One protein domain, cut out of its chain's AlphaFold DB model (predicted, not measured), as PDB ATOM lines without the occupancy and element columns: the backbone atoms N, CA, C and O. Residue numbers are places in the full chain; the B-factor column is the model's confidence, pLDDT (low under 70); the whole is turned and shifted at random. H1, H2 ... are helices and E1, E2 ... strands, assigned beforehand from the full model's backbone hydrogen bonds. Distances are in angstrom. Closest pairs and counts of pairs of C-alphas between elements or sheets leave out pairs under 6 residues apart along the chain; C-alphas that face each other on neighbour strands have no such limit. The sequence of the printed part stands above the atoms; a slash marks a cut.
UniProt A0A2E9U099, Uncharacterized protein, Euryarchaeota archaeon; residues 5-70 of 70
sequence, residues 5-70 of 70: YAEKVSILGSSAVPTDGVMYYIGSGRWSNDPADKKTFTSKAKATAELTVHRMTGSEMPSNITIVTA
ATOM      1  N   TYR A   5     360.812 237.530 239.975       92.25
ATOM      2  CA  TYR A   5     361.959 236.774 239.485       92.25
ATOM      3  C   TYR A   5     363.181 237.156 240.300       92.25
ATOM      4  O   TYR A   5     363.169 238.145 241.033       92.25
ATOM      5  N   ALA A   6     364.220 236.341 240.209       91.31
ATOM      6  CA  ALA A   6     365.475 236.639 240.862       91.31
ATOM      7  C   ALA A   6     366.568 236.858 239.843       91.31
ATOM      8  O   ALA A   6     366.667 236.137 238.849       91.31
ATOM      9  N   GLU A   7     367.388 237.845 240.143       91.06
ATOM     10  CA  GLU A   7     368.530 238.222 239.351       91.06
ATOM     11  C   GLU A   7     369.766 238.330 240.235       91.06
ATOM     12  O   GLU A   7     369.664 238.588 241.434       91.06
ATOM     13  N   LYS A   8     370.943 238.111 239.663       87.56
ATOM     14  CA  LYS A   8     372.209 238.381 240.334       87.56
ATOM     15  C   LYS A   8     373.140 239.124 239.403       87.56
ATOM     16  O   LYS A   8     373.208 238.817 238.211       87.56
ATOM     17  N   VAL A   9     373.889 240.063 239.962       81.06
ATOM     18  CA  VAL A   9     374.973 240.715 239.229       81.06
ATOM     19  C   VAL A   9     376.158 239.760 239.229       81.06
ATOM     20  O   VAL A   9     376.648 239.354 240.289       81.06
ATOM     21  N   SER A  10     376.593 239.352 238.038       67.56
ATOM     22  CA  SER A  10     377.826 238.588 237.901       67.56
ATOM     23  C   SER A  10     379.010 239.534 238.067       67.56
ATOM     24  O   SER A  10     379.341 240.284 237.157       67.56
ATOM     25  N   ILE A  11     379.636 239.527 239.242       59.00
ATOM     26  CA  ILE A  11     380.888 240.251 239.473       59.00
ATOM     27  C   ILE A  11     382.008 239.304 239.042       59.00
ATOM     28  O   ILE A  11     382.286 238.315 239.720       59.00
ATOM     29  N   LEU A  12     382.587 239.536 237.866       55.69
ATOM     30  CA  LEU A  12     383.643 238.688 237.316       55.69
ATOM     31  C   LEU A  12     384.888 238.705 238.213       55.69
ATOM     32  O   LEU A  12     385.654 239.664 238.223       55.69
ATOM     33  N   GLY A  13     385.117 237.606 238.928       47.78
ATOM     34  CA  GLY A  13     386.415 237.243 239.484       47.78
ATOM     35  C   GLY A  13     387.005 236.085 238.682       47.78
ATOM     36  O   GLY A  13     386.617 234.943 238.896       47.78
ATOM     37  N   SER A  14     387.949 236.391 237.788       48.47
ATOM     38  CA  SER A  14     388.819 235.461 237.040       48.47
ATOM     39  C   SER A  14     388.212 234.624 235.892       48.47
ATOM     40  O   SER A  14     387.619 233.568 236.075       48.47
ATOM     41  N   SER A  15     388.548 235.059 234.672       48.75
ATOM     42  CA  SER A  15     388.949 234.234 233.513       48.75
ATOM     43  C   SER A  15     387.965 233.293 232.803       48.75
ATOM     44  O   SER A  15     388.418 232.462 232.018       48.75
ATOM     45  N   ALA A  16     386.648 233.446 232.934       48.22
ATOM     46  CA  ALA A  16     385.729 232.770 232.013       48.22
ATOM     47  C   ALA A  16     384.500 233.628 231.686       48.22
ATOM     48  O   ALA A  16     383.567 233.717 232.474       48.22
ATOM     49  N   VAL A  17     384.515 234.190 230.472       49.41
ATOM     50  CA  VAL A  17     383.428 234.904 229.774       49.41
ATOM     51  C   VAL A  17     383.118 236.316 230.312       49.41
ATOM     52  O   VAL A  17     382.656 236.459 231.438       49.41
ATOM     53  N   PRO A  18     383.321 237.383 229.511       45.28
ATOM     54  CA  PRO A  18     382.964 238.744 229.888       45.28
ATOM     55  C   PRO A  18     381.449 238.921 229.767       45.28
ATOM     56  O   PRO A  18     380.934 239.385 228.755       45.28
ATOM     57  N   THR A  19     380.711 238.519 230.790       52.56
ATOM     58  CA  THR A  19     379.340 238.976 230.991       52.56
ATOM     59  C   THR A  19     379.323 239.848 232.236       52.56
ATOM     60  O   THR A  19     378.995 239.385 233.327       52.56
ATOM     61  N   ASP A  20     379.657 241.132 232.057       55.06
ATOM     62  CA  ASP A  20     379.158 242.245 232.884       55.06
ATOM     63  C   ASP A  20     377.623 242.285 232.765       55.06
ATOM     64  O   ASP A  20     377.024 243.137 232.111       55.06
ATOM     65  N   GLY A  21     376.978 241.241 233.281       70.44
ATOM     66  CA  GLY A  21     375.629 240.860 232.914       70.44
ATOM     67  C   GLY A  21     374.829 240.418 234.121       70.44
ATOM     68  O   GLY A  21     375.310 239.708 235.011       70.44
ATOM     69  N   VAL A  22     373.573 240.844 234.122       83.75
ATOM     70  CA  VAL A  22     372.548 240.326 235.017       83.75
ATOM     71  C   VAL A  22     372.272 238.876 234.625       83.75
ATOM     72  O   VAL A  22     371.992 238.580 233.465       83.75
ATOM     73  N   MET A  23     372.365 237.966 235.589       88.06
ATOM     74  CA  MET A  23     371.915 236.588 235.422       88.06
ATOM     75  C   MET A  23     370.569 236.395 236.105       88.06
ATOM     76  O   MET A  23     370.391 236.823 237.240       88.06
ATOM     77  N   TYR A  24     369.671 235.656 235.472       89.88
ATOM     78  CA  TYR A  24     368.353 235.311 235.978       89.88
ATOM     79  C   TYR A  24     368.341 233.893 236.537       89.88
ATOM     80  O   TYR A  24     368.935 232.972 235.974       89.88
ATOM     81  N   TYR A  25     367.662 233.704 237.661       91.38
ATOM     82  CA  TYR A  25     367.508 232.387 238.261       91.38
ATOM     83  C   TYR A  25     366.551 231.530 237.433       91.38
ATOM     84  O   TYR A  25     365.445 231.969 237.117       91.38
ATOM     85  N   ILE A  26     366.951 230.294 237.130       92.56
ATOM     86  CA  ILE A  26     366.154 229.363 236.307       92.56
ATOM     87  C   ILE A  26     365.710 228.107 237.076       92.56
ATOM     88  O   ILE A  26     365.032 227.244 236.527       92.56
ATOM     89  N   GLY A  27     366.050 227.998 238.366       89.31
ATOM     90  CA  GLY A  27     365.719 226.842 239.205       89.31
ATOM     91  C   GLY A  27     366.914 225.942 239.523       89.31
ATOM     92  O   GLY A  27     367.933 225.955 238.832       89.31
ATOM     93  N   SER A  28     366.785 225.142 240.583       84.81
ATOM     94  CA  SER A  28     367.777 224.130 240.991       84.81
ATOM     95  C   SER A  28     369.202 224.681 241.154       84.81
ATOM     96  O   SER A  28     370.174 224.033 240.763       84.81
ATOM     97  N   GLY A  29     369.335 225.907 241.675       82.50
ATOM     98  CA  GLY A  29     370.634 226.572 241.852       82.50
ATOM     99  C   GLY A  29     371.293 227.072 240.557       82.50
ATOM    100  O   GLY A  29     372.421 227.563 240.602       82.50
ATOM    101  N   ARG A  30     370.615 226.967 239.407       85.88
ATOM    102  CA  ARG A  30     371.129 227.387 238.096       85.88
ATOM    103  C   ARG A  30     370.700 228.806 237.740       85.88
ATOM    104  O   ARG A  30     369.673 229.308 238.200       85.88
ATOM    105  N   TRP A  31     371.502 229.425 236.883       88.25
ATOM    106  CA  TRP A  31     371.349 230.801 236.432       88.25
ATOM    107  C   TRP A  31     371.585 230.873 234.921       88.25
ATOM    108  O   TRP A  31     372.487 230.199 234.428       88.25
ATOM    109  N   SER A  32     370.785 231.672 234.216       87.31
ATOM    110  CA  SER A  32     370.922 231.957 232.781       87.31
ATOM    111  C   SER A  32     371.174 233.448 232.581       87.31
ATOM    112  O   SER A  32     370.729 234.266 233.381       87.31
ATOM    113  N   ASN A  33     371.893 233.820 231.530       87.25
ATOM    114  CA  ASN A  33     371.997 235.211 231.086       87.25
ATOM    115  C   ASN A  33     370.850 235.605 230.136       87.25
ATOM    116  O   ASN A  33     370.755 236.775 229.768       87.25
ATOM    117  N   ASP A  34     369.976 234.665 229.764       86.44
ATOM    118  CA  ASP A  34     368.790 234.936 228.959       86.44
ATOM    119  C   ASP A  34     367.582 235.283 229.861       86.44
ATOM    120  O   ASP A  34     367.160 234.460 230.685       86.44
ATOM    121  N   PRO A  35     366.988 236.486 229.739       85.50
ATOM    122  CA  PRO A  35     365.786 236.854 230.484       85.50
ATOM    123  C   PRO A  35     364.544 236.032 230.111       85.50
ATOM    124  O   PRO A  35     363.562 236.085 230.859       85.50
ATOM    125  N   ALA A  36     364.529 235.323 228.978       87.88
ATOM    126  CA  ALA A  36     363.426 234.445 228.589       87.88
ATOM    127  C   ALA A  36     363.371 233.167 229.443       87.88
ATOM    128  O   ALA A  36     362.280 232.669 229.719       87.88
ATOM    129  N   ASP A  37     364.519 232.698 229.941       88.31
ATOM    130  CA  ASP A  37     364.613 231.481 230.760       88.31
ATOM    131  C   ASP A  37     364.247 231.709 232.234       88.31
ATOM    132  O   ASP A  37     364.197 230.762 233.026       88.31
ATOM    133  N   LYS A  38     364.033 232.969 232.643       91.50
ATOM    134  CA  LYS A  38     363.850 233.321 234.052       91.50
ATOM    135  C   LYS A  38     362.677 232.563 234.671       91.50
ATOM    136  O   LYS A  38     361.545 232.584 234.184       91.50
ATOM    137  N   LYS A  39     362.930 231.961 235.828       91.12
ATOM    138  CA  LYS A  39     361.885 231.354 236.642       91.12
ATOM    139  C   LYS A  39     361.081 232.452 237.331       91.12
ATOM    140  O   LYS A  39     361.620 233.250 238.101       91.12
ATOM    141  N   THR A  40     359.776 232.460 237.086       92.56
ATOM    142  CA  THR A  40     358.839 233.352 237.768       92.56
ATOM    143  C   THR A  40     358.232 232.689 238.998       92.56
ATOM    144  O   THR A  40     357.840 231.522 238.973       92.56
ATOM    145  N   PHE A  41     358.078 233.463 240.061       91.19
ATOM    146  CA  PHE A  41     357.461 233.074 241.317       91.19
ATOM    147  C   PHE A  41     356.153 233.828 241.516       91.19
ATOM    148  O   PHE A  41     356.039 235.006 241.184       91.19
ATOM    149  N   THR A  42     355.179 233.171 242.142       91.56
ATOM    150  CA  THR A  42     353.886 233.792 242.468       91.56
ATOM    151  C   THR A  42     353.940 234.703 243.699       91.56
ATOM    152  O   THR A  42     352.966 235.388 243.999       91.56
ATOM    153  N   SER A  43     355.046 234.697 244.452       91.44
ATOM    154  CA  SER A  43     355.261 235.578 245.602       91.44
ATOM    155  C   SER A  43     356.748 235.745 245.928       91.44
ATOM    156  O   SER A  43     357.549 234.826 245.729       91.44
ATOM    157  N   LYS A  44     357.108 236.895 246.515       89.19
ATOM    158  CA  LYS A  44     358.469 237.167 247.011       89.19
ATOM    159  C   LYS A  44     358.927 236.140 248.052       89.19
ATOM    160  O   LYS A  44     360.089 235.746 248.051       89.19
ATOM    161  N   ALA A  45     358.019 235.671 248.910       89.06
ATOM    162  CA  ALA A  45     358.327 234.672 249.934       89.06
ATOM    163  C   ALA A  45     358.774 233.333 249.325       89.06
ATOM    164  O   ALA A  45     359.745 232.749 249.796       89.06
ATOM    165  N   LYS A  46     358.126 232.879 248.239       88.69
ATOM    166  CA  LYS A  46     358.539 231.662 247.522       88.69
ATOM    167  C   LYS A  46     359.904 231.823 246.856       88.69
ATOM    168  O   LYS A  46     360.731 230.928 246.975       88.69
ATOM    169  N   ALA A  47     360.140 232.965 246.206       89.56
ATOM    170  CA  ALA A  47     361.444 233.275 245.623       89.56
ATOM    171  C   ALA A  47     362.546 233.253 246.696       89.56
ATOM    172  O   ALA A  47     363.570 232.602 246.523       89.56
ATOM    173  N   THR A  48     362.294 233.893 247.840       88.75
ATOM    174  CA  THR A  48     363.244 233.950 248.961       88.75
ATOM    175  C   THR A  48     363.535 232.555 249.508       88.75
ATOM    176  O   THR A  48     364.699 232.199 249.645       88.75
ATOM    177  N   ALA A  49     362.506 231.744 249.771       87.50
ATOM    178  CA  ALA A  49     362.677 230.396 250.312       87.50
ATOM    179  C   ALA A  49     363.512 229.487 249.396       87.50
ATOM    180  O   ALA A  49     364.295 228.686 249.889       87.50
ATOM    181  N   GLU A  50     363.377 229.624 248.073       87.69
ATOM    182  CA  GLU A  50     364.139 228.806 247.123       87.69
ATOM    183  C   GLU A  50     365.594 229.276 246.955       87.69
ATOM    184  O   GLU A  50     366.486 228.465 246.723       87.69
ATOM    185  N   LEU A  51     365.842 230.583 247.071       88.12
ATOM    186  CA  LEU A  51     367.170 231.186 246.890       88.12
ATOM    187  C   LEU A  51     367.987 231.252 248.180       88.12
ATOM    188  O   LEU A  51     369.184 231.541 248.141       88.12
ATOM    189  N   THR A  52     367.337 231.027 249.319       86.94
ATOM    190  CA  THR A  52     367.999 230.999 250.615       86.94
ATOM    191  C   THR A  52     368.910 229.783 250.680       86.94
ATOM    192  O   THR A  52     368.478 228.641 250.522       86.94
ATOM    193  N   VAL A  53     370.191 230.031 250.937       77.44
ATOM    194  CA  VAL A  53     371.166 228.970 251.156       77.44
ATOM    195  C   VAL A  53     371.108 228.592 252.628       77.44
ATOM    196  O   VAL A  53     371.382 229.407 253.509       77.44
ATOM    197  N   HIS A  54     370.753 227.340 252.901       73.56
ATOM    198  CA  HIS A  54     370.793 226.788 254.249       73.56
ATOM    199  C   HIS A  54     372.217 226.330 254.575       73.56
ATOM    200  O   HIS A  54     372.748 225.410 253.951       73.56
ATOM    201  N   ARG A  55     372.844 226.980 255.555       70.12
ATOM    202  CA  ARG A  55     374.135 226.597 256.141       70.12
ATOM    203  C   ARG A  55     373.906 226.050 257.552       70.12
ATOM    204  O   ARG A  55     372.872 226.299 258.163       70.12
ATOM    205  N   MET A  56     374.889 225.333 258.104       64.44
ATOM    206  CA  MET A  56     374.805 224.806 259.480       64.44
ATOM    207  C   MET A  56     374.577 225.904 260.532       64.44
ATOM    208  O   MET A  56     374.008 225.641 261.584       64.44
ATOM    209  N   THR A  57     375.008 227.134 260.246       68.19
ATOM    210  CA  THR A  57     374.938 228.290 261.147       68.19
ATOM    211  C   THR A  57     373.713 229.180 260.927       68.19
ATOM    212  O   THR A  57     373.529 230.141 261.671       68.19
ATOM    213  N   GLY A  58     372.874 228.898 259.925       72.19
ATOM    214  CA  GLY A  58     371.720 229.729 259.602       72.19
ATOM    215  C   GLY A  58     371.325 229.671 258.131       72.19
ATOM    216  O   GLY A  58     371.950 229.003 257.313       72.19
ATOM    217  N   SER A  59     370.251 230.376 257.800       79.81
ATOM    218  CA  SER A  59     369.739 230.480 256.433       79.81
ATOM    219  C   SER A  59     369.974 231.905 255.953       79.81
ATOM    220  O   SER A  59     369.495 232.839 256.596       79.81
ATOM    221  N   GLU A  60     370.729 232.084 254.871       81.50
ATOM    222  CA  GLU A  60     371.041 233.416 254.347       81.50
ATOM    223  C   GLU A  60     370.785 233.502 252.843       81.50
ATOM    224  O   GLU A  60     371.024 232.559 252.085       81.50
ATOM    225  N   MET A  61     370.283 234.657 252.413       80.94
ATOM    226  CA  MET A  61     370.173 234.983 251.001       80.94
ATOM    227  C   MET A  61     371.485 235.646 250.557       80.94
ATOM    228  O   MET A  61     371.890 236.633 251.173       80.94
ATOM    229  N   PRO A  62     372.154 235.132 249.511       80.75
ATOM    230  CA  PRO A  62     373.371 235.743 248.988       80.75
ATOM    231  C   PRO A  62     373.153 237.218 248.626       80.75
ATOM    232  O   PRO A  62     372.202 237.553 247.922       80.75
ATOM    233  N   SER A  63     374.052 238.094 249.079       79.88
ATOM    234  CA  SER A  63     373.944 239.555 248.915       79.88
ATOM    235  C   SER A  63     374.010 240.034 247.463       79.88
ATOM    236  O   SER A  63     373.610 241.154 247.163       79.88
ATOM    237  N   ASN A  64     374.497 239.194 246.554       82.25
ATOM    238  CA  ASN A  64     374.534 239.466 245.123       82.25
ATOM    239  C   ASN A  64     373.237 239.081 244.394       82.25
ATOM    240  O   ASN A  64     373.175 239.272 243.182       82.25
ATOM    241  N   ILE A  65     372.235 238.530 245.092       88.00
ATOM    242  CA  ILE A  65     370.931 238.168 244.528       88.00
ATOM    243  C   ILE A  65     369.884 239.213 244.919       88.00
ATOM    244  O   ILE A  65     369.722 239.550 246.089       88.00
ATOM    245  N   THR A  66     369.098 239.644 243.938       90.62
ATOM    246  CA  THR A  66     367.962 240.554 244.098       90.62
ATOM    247  C   THR A  66     366.688 239.872 243.606       90.62
ATOM    248  O   THR A  66     366.700 239.180 242.592       90.62
ATOM    249  N   ILE A  67     365.572 240.045 244.324       91.62
ATOM    250  CA  ILE A  67     364.245 239.604 243.866       91.62
ATOM    251  C   ILE A  67     363.492 240.821 243.340       91.62
ATOM    252  O   ILE A  67     363.234 241.760 244.096       91.62
ATOM    253  N   VAL A  68     363.109 240.767 242.070       91.56
ATOM    254  CA  VAL A  68     362.462 241.849 241.326       91.56
ATOM    255  C   VAL A  68     361.029 241.449 240.976       91.56
ATOM    256  O   VAL A  68     360.723 240.267 240.807       91.56
ATOM    257  N   THR A  69     360.126 242.423 240.903       91.81
ATOM    258  CA  THR A  69     358.755 242.221 240.415       91.81
ATOM    259  C   THR A  69     358.739 242.308 238.887       91.81
ATOM    260  O   THR A  69     359.279 243.257 238.323       91.81
ATOM    261  N   ALA A  70     358.157 241.298 238.235       80.31
ATOM    262  CA  ALA A  70     357.881 241.239 236.799       80.31
ATOM    263  C   ALA A  70     356.514 241.835 236.459       80.31
ATOM    264  O   ALA A  70     355.580 241.695 237.289       80.31
TER     265      ALA A  70
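Overview. This is residues 5 to 70 of the 70 residues of an uncharacterized protein of Euryarchaeota archaeon (UniProt A0A2E9U099). A small, strongly twisted sheet of four strands, E3, E2, E1 and E6, has one short helix, H1, packed slantwise on one face; a two-strand hairpin, E4 and E5, follows the helix and lies away from the sheet's strands. A long loop, residues 10 to 21, joins E1 to E2 and reaches out to 21 A from the mean of all C-alphas. The printed part has 66 residues, with one named helix and six named strands in the order E1 E2 E3 H1 E4 E5 E6, and its class is mixed, helices and strands. The sheets run E3 - E2 - E1 - E6 and E4 - E5, both antiparallel. The whole is compact, with a radius of gyration of the C-alphas of 12.4 A, and spans 32 by 30 by 17 A.

Arrangement. E1, residues 5 to 9, and E2, residues 22 to 27, form a hairpin at 135 degrees between their directions, with N 23 and O 8 2.9 A apart, within hydrogen-bond range. E2 and E3, residues 30 to 32, form the next hairpin, at 136 degrees, with N 24 and O 32 at 2.7 A. E1 E2 E3 is a meander, each strand the antiparallel neighbour of the one before. The pairing is staggered: E2 pairs with E1 over residues 22 to 24 and with E3 over residues 24 to 27. E6, residues 65 to 69, is the edge strand beside E1, antiparallel at 141 degrees, with N 66 and O 7 at 2.8 A. H1, residues 44 to 51, is on this sheet at a height of 8.5 A, over E1 and at 52 degrees to it on the local plane. The closest C-alphas of H1 and E6 are those of Lys 44 and Ile 67, 7.0 A apart. In H1 every O i to N i+4 pair is within hydrogen-bond range. E4, residues 53 to 55, and E5, residues 58 to 60, form an antiparallel hairpin at 156 degrees, with N 55 and O 58 at 2.8 A. H1 and E5 are near each other, with 5 pairs of C-alphas within 10 A; E5 and E6 are apart.

Along the chain. E1 begins at C-alpha 5, (361.959, 236.774, 239.485), and is 13.6 A long. E2 is 15.7 A and E3 7.0 A. H1, 10.6 A, begins at C-alpha 44, (358.469, 237.167, 247.011). E4 is 6.3 A and E5 6.5 A. E6, 13.5 A, ends at C-alpha 69, (358.755, 242.221, 240.415).

Size, cuts and confidence. The two C-alphas farthest apart are those of Ser 15 and Thr 42, at 36.2 A. The printed part has no cut. The links E1 to E2 and E3 to H1 are long. The model's mean pLDDT over the printed part is 80.0; residues 10 to 20 and 56 to 57 are under 70.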